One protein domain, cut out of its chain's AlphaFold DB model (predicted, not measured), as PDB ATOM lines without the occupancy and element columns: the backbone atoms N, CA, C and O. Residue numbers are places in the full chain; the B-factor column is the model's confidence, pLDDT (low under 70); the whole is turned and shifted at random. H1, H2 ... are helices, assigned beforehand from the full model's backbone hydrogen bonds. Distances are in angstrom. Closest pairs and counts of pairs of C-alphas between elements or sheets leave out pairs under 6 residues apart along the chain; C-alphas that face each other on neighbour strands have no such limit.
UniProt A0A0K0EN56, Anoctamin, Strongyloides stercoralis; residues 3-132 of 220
ATOM      1  N   ALA A   3      73.327  35.978 -63.725       85.96
ATOM      2  CA  ALA A   3      73.570  35.671 -62.321       85.96
ATOM      3  C   ALA A   3      72.276  35.149 -61.676       85.96
ATOM      4  O   ALA A   3      71.217  35.750 -61.836       85.96
ATOM      5  N   TYR A   4      72.366  34.040 -60.943       85.36
ATOM      6  CA  TYR A   4      71.272  33.555 -60.104       85.36
ATOM      7  C   TYR A   4      71.401  34.185 -58.718       85.36
ATOM      8  O   TYR A   4      72.234  33.761 -57.913       85.36
ATOM      9  N   GLU A   5      70.637  35.245 -58.462       78.84
ATOM     10  CA  GLU A   5      70.782  36.022 -57.228       78.84
ATOM     11  C   GLU A   5      70.025  35.398 -56.053       78.84
ATOM     12  O   GLU A   5      70.578  35.258 -54.958       78.84
ATOM     13  N   ARG A   6      68.746  35.047 -56.252       83.23
ATOM     14  CA  ARG A   6      67.862  34.557 -55.186       83.23
ATOM     15  C   ARG A   6      66.803  33.592 -55.739       83.23
ATOM     16  O   ARG A   6      66.259  33.872 -56.800       83.23
ATOM     17  N   PRO A   7      66.416  32.551 -54.981       89.92
ATOM     18  CA  PRO A   7      65.365  31.599 -55.362       89.92
ATOM     19  C   PRO A   7      63.944  32.167 -55.179       89.92
ATOM     20  O   PRO A   7      63.022  31.430 -54.855       89.92
ATOM     21  N   LEU A   8      63.760  33.492 -55.248       91.82
ATOM     22  CA  LEU A   8      62.471  34.110 -54.909       91.82
ATOM     23  C   LEU A   8      61.366  33.689 -55.874       91.82
ATOM     24  O   LEU A   8      60.285  33.343 -55.409       91.82
ATOM     25  N   ASP A   9      61.657  33.701 -57.173       92.03
ATOM     26  CA  ASP A   9      60.684  33.352 -58.208       92.03
ATOM     27  C   ASP A   9      60.305  31.869 -58.124       92.03
ATOM     28  O   ASP A   9      59.124  31.544 -58.157       92.03
ATOM     29  N   ASP A  10      61.288  30.998 -57.877       93.46
ATOM     30  CA  ASP A  10      61.078  29.551 -57.731       93.46
ATOM     31  C   ASP A  10      60.174  29.241 -56.511       93.46
ATOM     32  O   ASP A  10      59.241  28.440 -56.580       93.46
ATOM     33  N   TYR A  11      60.383  29.930 -55.377       95.20
ATOM     34  CA  TYR A  11      59.484  29.807 -54.220       95.20
ATOM     35  C   TYR A  11      58.097  30.408 -54.477       95.20
ATOM     36  O   TYR A  11      57.107  29.869 -53.978       95.20
ATOM     37  N   LEU A  12      58.012  31.522 -55.211       95.67
ATOM     38  CA  LEU A  12      56.747  32.188 -55.517       95.67
ATOM     39  C   LEU A  12      55.866  31.320 -56.418       95.67
ATOM     40  O   LEU A  12      54.675  31.180 -56.141       95.67
ATOM     41  N   GLU A  13      56.447  30.717 -57.451       94.53
ATOM     42  CA  GLU A  13      55.768  29.761 -58.327       94.53
ATOM     43  C   GLU A  13      55.154  28.623 -57.508       94.53
ATOM     44  O   GLU A  13      53.952  28.347 -57.595       94.53
ATOM     45  N   MET A  14      55.947  28.055 -56.597       95.30
ATOM     46  CA  MET A  14      55.474  26.977 -55.739       95.30
ATOM     47  C   MET A  14      54.402  27.410 -54.743       95.30
ATOM     48  O   MET A  14      53.451  26.668 -54.474       95.30
ATOM     49  N   PHE A  15      54.521  28.625 -54.218       97.10
ATOM     50  CA  PHE A  15      53.531  29.219 -53.332       97.10
ATOM     51  C   PHE A  15      52.182  29.441 -54.025       97.10
ATOM     52  O   PHE A  15      51.136  29.103 -53.466       97.10
ATOM     53  N   ILE A  16      52.191  29.964 -55.253       96.71
ATOM     54  CA  ILE A  16      50.976  30.203 -56.041       96.71
ATOM     55  C   ILE A  16      50.285  28.876 -56.372       96.71
ATOM     56  O   ILE A  16      49.073  28.745 -56.185       96.71
ATOM     57  N   GLN A  17      51.048  27.869 -56.802       96.48
ATOM     58  CA  GLN A  17      50.511  26.542 -57.095       96.48
ATOM     59  C   GLN A  17      49.877  25.891 -55.859       96.48
ATOM     60  O   GLN A  17      48.772  25.347 -55.945       96.48
ATOM     61  N   PHE A  18      50.539  25.984 -54.702       96.37
ATOM     62  CA  PHE A  18      49.967  25.550 -53.428       96.37
ATOM     63  C   PHE A  18      48.653  26.280 -53.122       96.37
ATOM     64  O   PHE A  18      47.665  25.634 -52.775       96.37
ATOM     65  N   GLY A  19      48.613  27.602 -53.316       96.92
ATOM     66  CA  GLY A  19      47.410  28.414 -53.144       96.92
ATOM     67  C   GLY A  19      46.240  27.950 -54.014       96.92
ATOM     68  O   GLY A  19      45.136  27.786 -53.499       96.92
ATOM     69  N   TYR A  20      46.466  27.665 -55.303       95.80
ATOM     70  CA  TYR A  20      45.408  27.169 -56.194       95.80
ATOM     71  C   TYR A  20      44.827  25.832 -55.741       95.80
ATOM     72  O   TYR A  20      43.608  25.658 -55.728       95.80
ATOM     73  N   VAL A  21      45.691  24.892 -55.351       96.65
ATOM     74  CA  VAL A  21      45.256  23.577 -54.868       96.65
ATOM     75  C   VAL A  21      44.503  23.712 -53.550       96.65
ATOM     76  O   VAL A  21      43.465  23.081 -53.371       96.65
ATOM     77  N   LEU A  22      45.005  24.533 -52.628       96.52
ATOM     78  CA  LEU A  22      44.448  24.648 -51.289       96.52
ATOM     79  C   LEU A  22      43.125  25.425 -51.259       96.52
ATOM     80  O   LEU A  22      42.183  24.970 -50.617       96.52
ATOM     81  N   LEU A  23      43.048  26.589 -51.913       95.80
ATOM     82  CA  LEU A  23      41.901  27.505 -51.809       95.80
ATOM     83  C   LEU A  23      40.682  27.044 -52.617       95.80
ATOM     84  O   LEU A  23      39.559  27.387 -52.265       95.80
ATOM     85  N   PHE A  24      40.889  26.294 -53.704       93.45
ATOM     86  CA  PHE A  24      39.830  25.950 -54.662       93.45
ATOM     87  C   PHE A  24      39.585  24.442 -54.784       93.45
ATOM     88  O   PHE A  24      38.979  23.984 -55.755       93.45
ATOM     89  N   SER A  25      40.022  23.660 -53.793       91.00
ATOM     90  CA  SER A  25      39.907  22.196 -53.793       91.00
ATOM     91  C   SER A  25      38.465  21.680 -54.021       91.00
ATOM     92  O   SER A  25      38.280  20.808 -54.878       91.00
ATOM     93  N   PRO A  26      37.413  22.239 -53.375       89.03
ATOM     94  CA  PRO A  26      36.026  21.843 -53.630       89.03
ATOM     95  C   PRO A  26      35.526  22.195 -55.035       89.03
ATOM     96  O   PRO A  26      34.646  21.515 -55.553       89.03
ATOM     97  N   ALA A  27      36.059  23.256 -55.649       90.12
ATOM     98  CA  ALA A  27      35.624  23.719 -56.965       90.12
ATOM     99  C   ALA A  27      36.270  22.919 -58.107       90.12
ATOM    100  O   ALA A  27      35.618  22.635 -59.110       90.12
ATOM    101  N   PHE A  28      37.542  22.535 -57.960       92.00
ATOM    102  CA  PHE A  28      38.273  21.760 -58.960       92.00
ATOM    103  C   PHE A  28      39.142  20.687 -58.296       92.00
ATOM    104  O   PHE A  28      40.341  20.863 -58.090       92.00
ATOM    105  N   SER A  29      38.553  19.527 -58.000       90.15
ATOM    106  CA  SER A  29      39.252  18.447 -57.284       90.15
ATOM    107  C   SER A  29      40.449  17.863 -58.048       90.15
ATOM    108  O   SER A  29      41.354  17.298 -57.437       90.15
ATOM    109  N   LEU A  30      40.504  18.031 -59.375       94.18
ATOM    110  CA  LEU A  30      41.642  17.596 -60.193       94.18
ATOM    111  C   LEU A  30      42.847  18.557 -60.102       94.18
ATOM    112  O   LEU A  30      43.927  18.211 -60.580       94.18
ATOM    113  N   ALA A  31      42.713  19.716 -59.436       94.81
ATOM    114  CA  ALA A  31      43.803  20.678 -59.234       94.81
ATOM    115  C   ALA A  31      45.053  20.014 -58.646       94.81
ATOM    116  O   ALA A  31      46.158  20.233 -59.136       94.81
ATOM    117  N   ALA A  32      44.874  19.166 -57.628       94.86
ATOM    118  CA  ALA A  32      45.973  18.479 -56.956       94.86
ATOM    119  C   ALA A  32      46.721  17.516 -57.894       94.86
ATOM    120  O   ALA A  32      47.942  17.399 -57.817       94.86
ATOM    121  N   PHE A  33      46.007  16.857 -58.810       95.89
ATOM    122  CA  PHE A  33      46.617  15.965 -59.793       95.89
ATOM    123  C   PHE A  33      47.393  16.746 -60.860       95.89
ATOM    124  O   PHE A  33      48.532  16.398 -61.166       95.89
ATOM    125  N   CYS A  34      46.828  17.849 -61.366       95.93
ATOM    126  CA  CYS A  34      47.543  18.754 -62.268       95.93
ATOM    127  C   CYS A  34      48.804  19.323 -61.602       95.93
ATOM    128  O   CYS A  34      49.867  19.353 -62.216       95.93
ATOM    129  N   ALA A  35      48.708  19.703 -60.326       96.63
ATOM    130  CA  ALA A  35      49.837  20.175 -59.535       96.63
ATOM    131  C   ALA A  35      50.915  19.095 -59.338       96.63
ATOM    132  O   ALA A  35      52.104  19.389 -59.425       96.63
ATOM    133  N   LEU A  36      50.527  17.838 -59.112       96.72
ATOM    134  CA  LEU A  36      51.469  16.719 -59.022       96.72
ATOM    135  C   LEU A  36      52.265  16.550 -60.326       96.72
ATOM    136  O   LEU A  36      53.486  16.395 -60.284       96.72
ATOM    137  N   ILE A  37      51.580  16.601 -61.473       97.60
ATOM    138  CA  ILE A  37      52.221  16.527 -62.793       97.60
ATOM    139  C   ILE A  37      53.144  17.730 -63.006       97.60
ATOM    140  O   ILE A  37      54.274  17.540 -63.453       97.60
ATOM    141  N   ASN A  38      52.701  18.941 -62.647       96.93
ATOM    142  CA  ASN A  38      53.533  20.139 -62.744       96.93
ATOM    143  C   ASN A  38      54.825  19.970 -61.935       96.93
ATOM    144  O   ASN A  38      55.909  20.075 -62.492       96.93
ATOM    145  N   ASN A  39      54.720  19.549 -60.668       96.77
ATOM    146  CA  ASN A  39      55.874  19.326 -59.787       96.77
ATOM    147  C   ASN A  39      56.854  18.282 -60.331       96.77
ATOM    148  O   ASN A  39      58.061  18.390 -60.118       96.77
ATOM    149  N   PHE A  40      56.352  17.255 -61.022       97.34
ATOM    150  CA  PHE A  40      57.203  16.239 -61.636       97.34
ATOM    151  C   PHE A  40      58.103  16.831 -62.729       97.34
ATOM    152  O   PHE A  40      59.294  16.505 -62.789       97.34
ATOM    153  N   PHE A  41      57.550  17.701 -63.578       97.24
ATOM    154  CA  PHE A  41      58.329  18.410 -64.590       97.24
ATOM    155  C   PHE A  41      59.195  19.509 -63.974       97.24
ATOM    156  O   PHE A  41      60.360  19.623 -64.352       97.24
ATOM    157  N   GLU A  42      58.680  20.229 -62.981       96.11
ATOM    158  CA  GLU A  42      59.356  21.360 -62.345       96.11
ATOM    159  C   GLU A  42      60.710  20.967 -61.758       96.11
ATOM    160  O   GLU A  42      61.725  21.585 -62.060       96.11
ATOM    161  N   ILE A  43      60.787  19.823 -61.063       96.82
ATOM    162  CA  ILE A  43      62.058  19.291 -60.537       96.82
ATOM    163  C   ILE A  43      63.121  19.149 -61.644       96.82
ATOM    164  O   ILE A  43      64.317  19.338 -61.403       96.82
ATOM    165  N   LYS A  44      62.711  18.776 -62.862       97.35
ATOM    166  CA  LYS A  44      63.619  18.631 -64.009       97.35
ATOM    167  C   LYS A  44      63.949  19.977 -64.646       97.35
ATOM    168  O   LYS A  44      65.104  20.176 -65.025       97.35
ATOM    169  N   VAL A  45      62.968  20.868 -64.762       96.50
ATOM    170  CA  VAL A  45      63.128  22.210 -65.338       96.50
ATOM    171  C   VAL A  45      64.045  23.067 -64.465       96.50
ATOM    172  O   VAL A  45      65.012  23.628 -64.983       96.50
ATOM    173  N   ASP A  46      63.856  23.069 -63.148       95.12
ATOM    174  CA  ASP A  46      64.715  23.779 -62.193       95.12
ATOM    175  C   ASP A  46      66.148  23.246 -62.185       95.12
ATOM    176  O   ASP A  46      67.120  24.011 -62.214       95.12
ATOM    177  N   ALA A  47      66.310  21.919 -62.217       95.67
ATOM    178  CA  ALA A  47      67.630  21.309 -62.341       95.67
ATOM    179  C   ALA A  47      68.319  21.743 -63.645       95.67
ATOM    180  O   ALA A  47      69.500  22.093 -63.643       95.67
ATOM    181  N   PHE A  48      67.580  21.774 -64.757       95.88
ATOM    182  CA  PHE A  48      68.095  22.242 -66.040       95.88
ATOM    183  C   PHE A  48      68.478  23.731 -66.000       95.88
ATOM    184  O   PHE A  48      69.566  24.087 -66.458       95.88
ATOM    185  N   LYS A  49      67.636  24.588 -65.407       93.88
ATOM    186  CA  LYS A  49      67.879  26.027 -65.217       93.88
ATOM    187  C   LYS A  49      69.191  26.275 -64.477       93.88
ATOM    188  O   LYS A  49      70.023  27.049 -64.957       93.88
ATOM    189  N   LEU A  50      69.412  25.576 -63.362       93.53
ATOM    190  CA  LEU A  50      70.625  25.702 -62.543       93.53
ATOM    191  C   LEU A  50      71.882  25.137 -63.215       93.53
ATOM    192  O   LEU A  50      72.974  25.662 -62.997       93.53
ATOM    193  N   CYS A  51      71.753  24.075 -64.014       94.89
ATOM    194  CA  CYS A  51      72.899  23.444 -64.669       94.89
ATOM    195  C   CYS A  51      73.318  24.128 -65.976       94.89
ATOM    196  O   CYS A  51      74.512  24.153 -66.273       94.89
ATOM    197  N   ASN A  52      72.369  24.657 -66.754       94.54
ATOM    198  CA  ASN A  52      72.619  25.060 -68.143       94.54
ATOM    199  C   ASN A  52      72.321  26.537 -68.446       94.54
ATOM    200  O   ASN A  52      72.855  27.065 -69.420       94.54
ATOM    201  N   THR A  53      71.499  27.220 -67.641       93.01
ATOM    202  CA  THR A  53      71.021  28.579 -67.967       93.01
ATOM    203  C   THR A  53      71.757  29.672 -67.188       93.01
ATOM    204  O   THR A  53      72.091  30.726 -67.743       93.01
ATOM    205  N   VAL A  54      72.039  29.434 -65.904       92.52
ATOM    206  CA  VAL A  54      72.609  30.436 -64.988       92.52
ATOM    207  C   VAL A  54      74.065  30.151 -64.627       92.52
ATOM    208  O   VAL A  54      74.555  29.029 -64.730       92.52
ATOM    209  N   GLN A  55      74.780  31.189 -64.188       92.51
ATOM    210  CA  GLN A  55      76.104  31.016 -63.589       92.51
ATOM    211  C   GLN A  55      75.988  30.284 -62.248       92.51
ATOM    212  O   GLN A  55      75.004  30.459 -61.529       92.51
ATOM    213  N   ARG A  56      77.019  29.515 -61.873       93.57
ATOM    214  CA  ARG A  56      77.055  28.802 -60.588       93.57
ATOM    215  C   ARG A  56      76.888  29.793 -59.421       93.57
ATOM    216  O   ARG A  56      77.781  30.618 -59.221       93.57
ATOM    217  N   PRO A  57      75.816  29.690 -58.617       91.35
ATOM    218  CA  PRO A  57      75.618  30.583 -57.485       91.35
ATOM    219  C   PRO A  57      76.615  30.289 -56.358       91.35
ATOM    220  O   PRO A  57      77.087  29.159 -56.184       91.35
ATOM    221  N   PHE A  58      76.921  31.309 -55.555       91.96
ATOM    222  CA  PHE A  58      77.708  31.133 -54.336       91.96
ATOM    223  C   PHE A  58      76.881  30.408 -53.269       91.96
ATOM    224  O   PHE A  58      75.733  30.758 -53.004       91.96
ATOM    225  N   GLY A  59      77.478  29.397 -52.635       91.31
ATOM    226  CA  GLY A  59      76.821  28.642 -51.572       91.31
ATOM    227  C   GLY A  59      76.531  29.526 -50.360       91.31
ATOM    228  O   GLY A  59      77.450  30.083 -49.760       91.31
ATOM    229  N   ARG A  60      75.255  29.624 -49.980       90.15
ATOM    230  CA  ARG A  60      74.801  30.328 -48.778       90.15
ATOM    231  C   ARG A  60      74.259  29.321 -47.773       90.15
ATOM    232  O   ARG A  60      73.381  28.531 -48.098       90.15
ATOM    233  N   ASN A  61      74.751  29.380 -46.539       91.67
ATOM    234  CA  ASN A  61      74.176  28.601 -45.446       91.67
ATOM    235  C   ASN A  61      72.872  29.267 -44.994       91.67
ATOM    236  O   ASN A  61      72.882  30.417 -44.555       91.67
ATOM    237  N   VAL A  62      71.764  28.541 -45.097       91.25
ATOM    238  CA  VAL A  62      70.444  28.950 -44.602       91.25
ATOM    239  C   VAL A  62      69.938  27.891 -43.625       91.25
ATOM    240  O   VAL A  62      70.205  26.706 -43.809       91.25
ATOM    241  N   LYS A  63      69.264  28.313 -42.549       90.88
ATOM    242  CA  LYS A  63      68.740  27.397 -41.517       90.88
ATOM    243  C   LYS A  63      67.362  26.838 -41.892       90.88
ATOM    244  O   LYS A  63      67.017  25.741 -41.475       90.88
ATOM    245  N   ASN A  64      66.581  27.610 -42.644       92.03
ATOM    246  CA  ASN A  64      65.202  27.329 -43.034       92.03
ATOM    247  C   ASN A  64      64.847  28.116 -44.313       92.03
ATOM    248  O   ASN A  64      65.654  28.900 -44.816       92.03
ATOM    249  N   ILE A  65      63.631  27.914 -44.824       93.04
ATOM    250  CA  ILE A  65      63.096  28.622 -46.001       93.04
ATOM    251  C   ILE A  65      62.757  30.102 -45.724       93.04
ATOM    252  O   ILE A  65      62.482  30.863 -46.649       93.04
ATOM    253  N   GLY A  66      62.795  30.536 -44.459       92.81
ATOM    254  CA  GLY A  66      62.515  31.911 -44.042       92.81
ATOM    255  C   GLY A  66      61.022  32.254 -44.020       92.81
ATOM    256  O   GLY A  66      60.193  31.442 -43.611       92.81
ATOM    257  N   ALA A  67      60.677  33.472 -44.456       94.69
ATOM    258  CA  ALA A  67      59.316  34.024 -44.409       94.69
ATOM    259  C   ALA A  67      58.269  33.183 -45.164       94.69
ATOM    260  O   ALA A  67      57.089  33.221 -44.817       94.69
ATOM    261  N   TRP A  68      58.702  32.383 -46.144       96.08
ATOM    262  CA  TRP A  68      57.842  31.461 -46.885       96.08
ATOM    263  C   TRP A  68      57.101  30.477 -45.978       96.08
ATOM    264  O   TRP A  68      55.943  30.181 -46.246       96.08
ATOM    265  N   GLN A  69      57.707  30.044 -44.866       95.15
ATOM    266  CA  GLN A  69      57.040  29.173 -43.891       95.15
ATOM    267  C   GLN A  69      55.797  29.851 -43.300       95.15
ATOM    268  O   GLN A  69      54.697  29.306 -43.360       95.15
ATOM    269  N   LYS A  70      55.951  31.082 -42.793       95.63
ATOM    270  CA  LYS A  70      54.837  31.862 -42.231       95.63
ATOM    271  C   LYS A  70      53.772  32.147 -43.286       95.63
ATOM    272  O   LYS A  70      52.585  32.114 -42.980       95.63
ATOM    273  N   LEU A  71      54.187  32.400 -44.525       97.20
ATOM    274  CA  LEU A  71      53.262  32.654 -45.620       97.20
ATOM    275  C   LEU A  71      52.432  31.405 -45.973       97.20
ATOM    276  O   LEU A  71      51.219  31.512 -46.136       97.20
ATOM    277  N   MET A  72      53.054  30.223 -46.017       96.07
ATOM    278  CA  MET A  72      52.362  28.941 -46.207       96.07
ATOM    279  C   MET A  72      51.399  28.635 -45.050       96.07
ATOM    280  O   MET A  72      50.282  28.182 -45.291       96.07
ATOM    281  N   GLU A  73      51.777  28.937 -43.804       95.32
ATOM    282  CA  GLU A  73      50.898  28.783 -42.634       95.32
ATOM    283  C   GLU A  73      49.645  29.663 -42.724       95.32
ATOM    284  O   GLU A  73      48.543  29.177 -42.449       95.32
ATOM    285  N   VAL A  74      49.808  30.934 -43.116       96.73
ATOM    286  CA  VAL A  74      48.705  31.890 -43.321       96.73
ATOM    287  C   VAL A  74      47.820  31.451 -44.482       96.73
ATOM    288  O   VAL A  74      46.598  31.453 -44.350       96.73
ATOM    289  N   MET A  75      48.421  31.007 -45.589       97.18
ATOM    290  CA  MET A  75      47.694  30.424 -46.718       97.18
ATOM    291  C   MET A  75      46.894  29.191 -46.272       97.18
ATOM    292  O   MET A  75      45.736  29.050 -46.647       97.18
ATOM    293  N   GLY A  76      47.455  28.366 -45.383       96.40
ATOM    294  CA  GLY A  76      46.771  27.266 -44.698       96.40
ATOM    295  C   GLY A  76      45.474  27.687 -44.000       96.40
ATOM    296  O   GLY A  76      44.436  27.057 -44.185       96.40
ATOM    297  N   VAL A  77      45.522  28.771 -43.215       96.98
ATOM    298  CA  VAL A  77      44.342  29.331 -42.525       96.98
ATOM    299  C   VAL A  77      43.326  29.873 -43.532       96.98
ATOM    300  O   VAL A  77      42.142  29.555 -43.439       96.98
ATOM    301  N   ALA A  78      43.785  30.633 -44.530       97.25
ATOM    302  CA  ALA A  78      42.928  31.142 -45.599       97.25
ATOM    303  C   ALA A  78      42.233  30.001 -46.366       97.25
ATOM    304  O   ALA A  78      41.046  30.097 -46.663       97.25
ATOM    305  N   GLY A  79      42.943  28.894 -46.604       97.12
ATOM    306  CA  GLY A  79      42.417  27.659 -47.179       97.12
ATOM    307  C   GLY A  79      41.203  27.120 -46.436       97.12
ATOM    308  O   GLY A  79      40.196  26.807 -47.061       97.12
ATOM    309  N   VAL A  80      41.264  27.047 -45.105       96.46
ATOM    310  CA  VAL A  80      40.129  26.582 -44.289       96.46
ATOM    311  C   VAL A  80      38.920  27.501 -44.468       96.46
ATOM    312  O   VAL A  80      37.829  27.018 -44.772       96.46
ATOM    313  N   ILE A  81      39.121  28.816 -44.353       96.11
ATOM    314  CA  ILE A  81      38.049  29.817 -44.451       96.11
ATOM    315  C   ILE A  81      37.383  29.769 -45.833       96.11
ATOM    316  O   ILE A  81      36.159  29.664 -45.932       96.11
ATOM    317  N   VAL A  82      38.182  29.807 -46.907       96.51
ATOM    318  CA  VAL A  82      37.674  29.811 -48.287       96.51
ATOM    319  C   VAL A  82      36.961  28.502 -48.611       96.51
ATOM    320  O   VAL A  82      35.863  28.539 -49.158       96.51
ATOM    321  N   ASN A  83      37.513  27.349 -48.225       95.62
ATOM    322  CA  ASN A  83      36.865  26.064 -48.488       95.62
ATOM    323  C   ASN A  83      35.532  25.921 -47.740       95.62
ATOM    324  O   ASN A  83      34.558  25.452 -48.330       95.62
ATOM    325  N   CYS A  84      35.451  26.369 -46.483       94.42
ATOM    326  CA  CYS A  84      34.189  26.371 -45.737       94.42
ATOM    327  C   CYS A  84      33.156  27.298 -46.396       94.42
ATOM    328  O   CYS A  84      31.997  26.913 -46.551       94.42
ATOM    329  N   ALA A  85      33.577  28.481 -46.856       93.30
ATOM    330  CA  ALA A  85      32.710  29.405 -47.585       93.30
ATOM    331  C   ALA A  85      32.225  28.825 -48.928       93.30
ATOM    332  O   ALA A  85      31.035  28.913 -49.230       93.30
ATOM    333  N   LEU A  86      33.110  28.183 -49.703       93.68
ATOM    334  CA  LEU A  86      32.763  27.521 -50.967       93.68
ATOM    335  C   LEU A  86      31.735  26.407 -50.755       93.68
ATOM    336  O   LEU A  86      30.753  26.329 -51.491       93.68
ATOM    337  N   ILE A  87      31.922  25.572 -49.729       91.59
ATOM    338  CA  ILE A  87      30.957  24.524 -49.372       91.59
ATOM    339  C   ILE A  87      29.627  25.155 -48.942       91.59
ATOM    340  O   ILE A  87      28.574  24.718 -49.404       91.59
ATOM    341  N   GLY A  88      29.669  26.208 -48.124       90.90
ATOM    342  CA  GLY A  88      28.483  26.924 -47.653       90.90
ATOM    343  C   GLY A  88      27.645  27.558 -48.763       90.90
ATOM    344  O   GLY A  88      26.420  27.539 -48.689       90.90
ATOM    345  N   GLN A  89      28.292  28.088 -49.804       88.61
ATOM    346  CA  GLN A  89      27.623  28.675 -50.972       88.61
ATOM    347  C   GLN A  89      27.225  27.636 -52.026       88.61
ATOM    348  O   GLN A  89      26.422  27.926 -52.914       88.61
ATOM    349  N   SER A  90      27.782  26.427 -51.955       87.18
ATOM    350  CA  SER A  90      27.448  25.366 -52.895       87.18
ATOM    351  C   SER A  90      26.026  24.842 -52.665       87.18
ATOM    352  O   SER A  90      25.526  24.768 -51.541       87.18
ATOM    353  N   CYS A  91      25.384  24.379 -53.741       85.11
ATOM    354  CA  CYS A  91      24.072  23.724 -53.678       85.11
ATOM    355  C   CYS A  91      24.064  22.497 -52.740       85.11
ATOM    356  O   CYS A  91      23.012  22.092 -52.245       85.11
ATOM    357  N   LEU A  92      25.240  21.931 -52.432       85.61
ATOM    358  CA  LEU A  92      25.385  20.833 -51.483       85.61
ATOM    359  C   LEU A  92      24.799  21.181 -50.110       85.61
ATOM    360  O   LEU A  92      24.117  20.342 -49.526       85.61
ATOM    361  N   MET A  93      25.005  22.409 -49.625       82.61
ATOM    362  CA  MET A  93      24.509  22.821 -48.311       82.61
ATOM    363  C   MET A  93      22.978  22.793 -48.252       82.61
ATOM    364  O   MET A  93      22.398  22.217 -47.336       82.61
ATOM    365  N   GLN A  94      22.324  23.318 -49.290       84.91
ATOM    366  CA  GLN A  94      20.862  23.312 -49.415       84.91
ATOM    367  C   GLN A  94      20.302  21.896 -49.594       84.91
ATOM    368  O   GLN A  94      19.186  21.611 -49.171       84.91
ATOM    369  N   ARG A  95      21.078  20.987 -50.198       89.37
ATOM    370  CA  ARG A  95      20.678  19.588 -50.390       89.37
ATOM    371  C   ARG A  95      20.801  18.748 -49.117       89.37
ATOM    372  O   ARG A  95      19.978  17.863 -48.913       89.37
ATOM    373  N   ILE A  96      21.830  18.981 -48.299       87.97
ATOM    374  CA  ILE A  96      22.039  18.250 -47.035       87.97
ATOM    375  C   ILE A  96      21.100  18.777 -45.945       87.97
ATOM    376  O   ILE A  96      20.566  17.994 -45.162       87.97
ATOM    377  N   PHE A  97      20.883  20.092 -45.908       86.18
ATOM    378  CA  PHE A  97      20.128  20.779 -44.865       86.18
ATOM    379  C   PHE A  97      19.001  21.641 -45.458       86.18
ATOM    380  O   PHE A  97      19.047  22.871 -45.351       86.18
ATOM    381  N   PRO A  98      17.983  21.023 -46.088       84.87
ATOM    382  CA  PRO A  98      16.921  21.762 -46.768       84.87
ATOM    383  C   PRO A  98      16.061  22.598 -45.809       84.87
ATOM    384  O   PRO A  98      15.589  23.666 -46.188       84.87
ATOM    385  N   ASP A  99      15.903  22.153 -44.559       88.91
ATOM    386  CA  ASP A  99      15.010  22.785 -43.578       88.91
ATOM    387  C   ASP A  99      15.647  23.972 -42.834       88.91
ATOM    388  O   ASP A  99      14.973  24.676 -42.077       88.91
ATOM    389  N   LEU A 100      16.954  24.213 -43.009       86.77
ATOM    390  CA  LEU A 100      17.634  25.309 -42.321       86.77
ATOM    391  C   LEU A 100      17.416  26.643 -43.047       86.77
ATOM    392  O   LEU A 100      17.746  26.796 -44.221       86.77
ATOM    393  N   SER A 101      16.954  27.644 -42.289       90.46
ATOM    394  CA  SER A 101      16.986  29.060 -42.687       90.46
ATOM    395  C   SER A 101      18.398  29.480 -43.122       90.46
ATOM    396  O   SER A 101      19.390  28.913 -42.659       90.46
ATOM    397  N   ALA A 102      18.506  30.527 -43.945       88.25
ATOM    398  CA  ALA A 102      19.786  31.095 -44.373       88.25
ATOM    399  C   ALA A 102      20.732  31.381 -43.189       88.25
ATOM    400  O   ALA A 102      21.922  31.076 -43.251       88.25
ATOM    401  N   THR A 103      20.199  31.881 -42.067       91.91
ATOM    402  CA  THR A 103      20.975  32.089 -40.832       91.91
ATOM    403  C   THR A 103      21.507  30.775 -40.261       91.91
ATOM    404  O   THR A 103      22.656  30.708 -39.835       91.91
ATOM    405  N   GLY A 104      20.692  29.719 -40.282       91.92
ATOM    406  CA  GLY A 104      21.087  28.390 -39.829       91.92
ATOM    407  C   GLY A 104      22.203  27.794 -40.685       91.92
ATOM    408  O   GLY A 104      23.171  27.272 -40.141       91.92
ATOM    409  N   GLN A 105      22.125  27.942 -42.011       90.28
ATOM    410  CA  GLN A 105      23.182  27.488 -42.922       90.28
ATOM    411  C   GLN A 105      24.514  28.198 -42.637       90.28
ATOM    412  O   GLN A 105      25.544  27.537 -42.527       90.28
ATOM    413  N   ILE A 106      24.494  29.520 -42.432       92.28
ATOM    414  CA  ILE A 106      25.696  30.291 -42.067       92.28
ATOM    415  C   ILE A 106      26.282  29.797 -40.739       92.28
ATOM    416  O   ILE A 106      27.490  29.591 -40.651       92.28
ATOM    417  N   LEU A 107      25.449  29.552 -39.721       93.67
ATOM    418  CA  LEU A 107      25.921  29.022 -38.439       93.67
ATOM    419  C   LEU A 107      26.596  27.654 -38.588       93.67
ATOM    420  O   LEU A 107      27.642  27.437 -37.984       93.67
ATOM    421  N   VAL A 108      26.058  26.755 -39.419       92.63
ATOM    422  CA  VAL A 108      26.694  25.453 -39.685       92.63
ATOM    423  C   VAL A 108      28.061  25.631 -40.351       92.63
ATOM    424  O   VAL A 108      29.013  24.965 -39.946       92.63
ATOM    425  N   VAL A 109      28.191  26.545 -41.321       93.52
ATOM    426  CA  VAL A 109      29.486  26.859 -41.958       93.52
ATOM    427  C   VAL A 109      30.488  27.387 -40.935       93.52
ATOM    428  O   VAL A 109      31.627  26.935 -40.924       93.52
ATOM    429  N   VAL A 110      30.072  28.304 -40.058       95.78
ATOM    430  CA  VAL A 110      30.940  28.877 -39.015       95.78
ATOM    431  C   VAL A 110      31.371  27.809 -38.009       95.78
ATOM    432  O   VAL A 110      32.547  27.729 -37.670       95.78
ATOM    433  N   ILE A 111      30.456  26.940 -37.567       95.83
ATOM    434  CA  ILE A 111      30.791  25.825 -36.667       95.83
ATOM    435  C   ILE A 111      31.788  24.877 -37.341       95.83
ATOM    436  O   ILE A 111      32.791  24.508 -36.734       95.83
ATOM    437  N   MET A 112      31.536  24.498 -38.597       94.29
ATOM    438  CA  MET A 112      32.437  23.653 -39.384       94.29
ATOM    439  C   MET A 112      33.828  24.292 -39.516       94.29
ATOM    440  O   MET A 112      34.841  23.622 -39.321       94.29
ATOM    441  N   GLU A 113      33.875  25.589 -39.799       96.75
ATOM    442  CA  GLU A 113      35.107  26.362 -39.915       96.75
ATOM    443  C   GLU A 113      35.901  26.375 -38.598       96.75
ATOM    444  O   GLU A 113      37.089  26.046 -38.611       96.75
ATOM    445  N   HIS A 114      35.251  26.599 -37.452       97.68
ATOM    446  CA  HIS A 114      35.899  26.533 -36.136       97.68
ATOM    447  C   HIS A 114      36.399  25.124 -35.797       97.68
ATOM    448  O   HIS A 114      37.460  24.979 -35.188       97.68
ATOM    449  N   VAL A 115      35.674  24.076 -36.204       97.42
ATOM    450  CA  VAL A 115      36.123  22.685 -36.037       97.42
ATOM    451  C   VAL A 115      37.401  22.437 -36.840       97.42
ATOM    452  O   VAL A 115      38.359  21.884 -36.300       97.42
ATOM    453  N   PHE A 116      37.463  22.880 -38.100       97.15
ATOM    454  CA  PHE A 116      38.660  22.714 -38.928       97.15
ATOM    455  C   PHE A 116      39.838  23.577 -38.463       97.15
ATOM    456  O   PHE A 116      40.971  23.091 -38.452       97.15
ATOM    457  N   LEU A 117      39.603  24.816 -38.023       97.11
ATOM    458  CA  LEU A 117      40.650  25.642 -37.411       97.11
ATOM    459  C   LEU A 117      41.161  25.040 -36.099       97.11
ATOM    460  O   LEU A 117      42.371  25.007 -35.872       97.11
ATOM    461  N   GLY A 118      40.263  24.517 -35.262       96.86
ATOM    462  CA  GLY A 118      40.620  23.801 -34.041       96.86
ATOM    463  C   GLY A 118      41.454  22.554 -34.334       96.86
ATOM    464  O   GLY A 118      42.474  22.334 -33.684       96.86
ATOM    465  N   ALA A 119      41.086  21.779 -35.357       96.48
ATOM    466  CA  ALA A 119      41.856  20.619 -35.803       96.48
ATOM    467  C   ALA A 119      43.243  21.012 -36.339       96.48
ATOM    468  O   ALA A 119      44.232  20.370 -35.994       96.48
ATOM    469  N   ARG A 120      43.340  22.090 -37.130       94.80
ATOM    470  CA  ARG A 120      44.624  22.644 -37.595       94.80
ATOM    471  C   ARG A 120      45.517  23.021 -36.411       94.80
ATOM    472  O   ARG A 120      46.666  22.599 -36.366       94.80
ATOM    473  N   LEU A 121      44.985  23.767 -35.439       95.26
ATOM    474  CA  LEU A 121      45.722  24.159 -34.234       95.26
ATOM    475  C   LEU A 121      46.165  22.938 -33.419       95.26
ATOM    476  O   LEU A 121      47.290  22.893 -32.933       95.26
ATOM    477  N   LEU A 122      45.300  21.931 -33.290       96.48
ATOM    478  CA  LEU A 122      45.640  20.684 -32.615       96.48
ATOM    479  C   LEU A 122      46.804  19.969 -33.314       96.48
ATOM    480  O   LEU A 122      47.706  19.490 -32.636       96.48
ATOM    481  N   MET A 123      46.816  19.922 -34.648       94.19
ATOM    482  CA  MET A 123      47.915  19.319 -35.411       94.19
ATOM    483  C   MET A 123      49.230  20.080 -35.214       94.19
ATOM    484  O   MET A 123      50.255  19.440 -34.982       94.19
ATOM    485  N   ASP A 124      49.189  21.414 -35.209       91.82
ATOM    486  CA  ASP A 124      50.362  22.255 -34.928       91.82
ATOM    487  C   ASP A 124      50.904  22.032 -33.499       91.82
ATOM    488  O   ASP A 124      52.103  22.138 -33.261       91.82
ATOM    489  N   LEU A 125      50.043  21.684 -32.533       94.59
ATOM    490  CA  LEU A 125      50.451  21.377 -31.153       94.59
ATOM    491  C   LEU A 125      50.952  19.937 -30.970       94.59
ATOM    492  O   LEU A 125      51.842  19.691 -30.153       94.59
ATOM    493  N   LEU A 126      50.360  18.976 -31.683       95.70
ATOM    494  CA  LEU A 126      50.697  17.555 -31.563       95.70
ATOM    495  C   LEU A 126      51.994  17.193 -32.292       95.70
ATOM    496  O   LEU A 126      52.691  16.268 -31.865       95.70
ATOM    497  N   ILE A 127      52.312  17.880 -33.391       94.38
ATOM    498  CA  ILE A 127      53.469  17.569 -34.231       94.38
ATOM    499  C   ILE A 127      54.640  18.477 -33.828       94.38
ATOM    500  O   ILE A 127      54.615  19.668 -34.112       94.38
ATOM    501  N   PRO A 128      55.699  17.949 -33.191       92.53
ATOM    502  CA  PRO A 128      56.862  18.762 -32.856       92.53
ATOM    503  C   PRO A 128      57.662  19.139 -34.114       92.53
ATOM    504  O   PRO A 128      58.027  18.259 -34.895       92.53
ATOM    505  N   ASP A 129      58.061  20.411 -34.237       91.97
ATOM    506  CA  ASP A 129      58.869  20.936 -35.360       91.97
ATOM    507  C   ASP A 129      60.191  20.186 -35.587       91.97
ATOM    508  O   ASP A 129      60.741  20.151 -36.689       91.97
ATOM    509  N   THR A 130      60.746  19.601 -34.522       92.04
ATOM    510  CA  THR A 130      61.989  18.828 -34.570       92.04
ATOM    511  C   THR A 130      61.744  17.390 -34.126       92.04
ATOM    512  O   THR A 130      61.291  17.166 -32.996       92.04
ATOM    513  N   PRO A 131      62.090  16.390 -34.958       95.32
ATOM    514  CA  PRO A 131      61.941  14.998 -34.570       95.32
ATOM    515  C   PRO A 131      62.923  14.636 -33.445       95.32
ATOM    516  O   PRO A 131      64.035  15.166 -33.355       95.32
ATOM    517  N   ASN A 132      62.531  13.685 -32.592       94.54
ATOM    518  CA  ASN A 132      63.254  13.351 -31.357       94.54
ATOM    519  C   ASN A 132      64.724  12.959 -31.578       94.54
ATOM    520  O   ASN A 132      65.583  13.321 -30.777       94.54
TER     521      ASN A 132
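Overview. This is residues 3 to 132 of the 220 residues of the protein "Anoctamin" of Strongyloides stercoralis (UniProt A0A0K0EN56). What shape does the model show? Four long helices lie side by side in a loose, staggered row, H2, H1, H3, H5, with short H4 at the turn between H3 and H5. H1 and H2 make a hairpin; residues 59 to 64 and the end of the printed part, residues 122 to 132, stick out. What is it made of? The printed part has 130 residues with five named helices, H1 to H5 in chain order, and no named strand: all helix, loose, with a radius of gyration of the C-alphas of 19.8 A and spans of 65 by 34 by 23 A.

Arrangement. What touches the longest helix? H5, residues 102 to 126, touches H3, residues 67 to 89, at a shallow tilt of 28 degrees, opposite ways; their closest C-alphas, of Gly 88 and Val 109, are 5.8 A apart. H4, residues 91 to 96, is close to H5 but not clearly touching, about perpendicular at 89 degrees, with the closest C-alphas, of Met 93 and Gln 105, 7.3 A apart. What comes beyond H3? H1, residues 8 to 23, touches H3 at a shallow tilt of 23 degrees, the same way; the closest C-alphas, of Leu 23 and Gly 79, are 4.7 A apart. H2, residues 31 to 53, touches H1 with residues 31 to 35 alone, and H1 touches H2 with residues 17 to 21 alone; the two form a hairpin at a shallow tilt of 5 degrees, opposite ways, and their closest C-alphas, of Val 21 and Ala 31, are 5.4 A apart. Are the helix backbones complete? Each O i to N i+4 pair is within hydrogen-bond range in H1, H3, H4 and H5, and 18 of 19 are in H2.

Along the chain. How long are the helices? From first to last C-alpha, H5 measures 36.1 A, H3 32.8 A, H2 29.7 A, with a kink of 30 degrees near residue 41, and H1 21.8 A. Where do they begin and end? C-alpha 8 of H1 is at (62.471, 34.110, -54.909), and C-alpha 126 of H5 at (50.697, 17.555, -31.563).

Size, cuts and confidence. How far does it reach? The two C-alphas farthest apart, of Gln 55 and Asp 99, are 64.8 A apart. Is it continuous and confident? The printed part has no cut; H2 to H3 is a long link of 13 residues; no printed residue is under 70 in pLDDT.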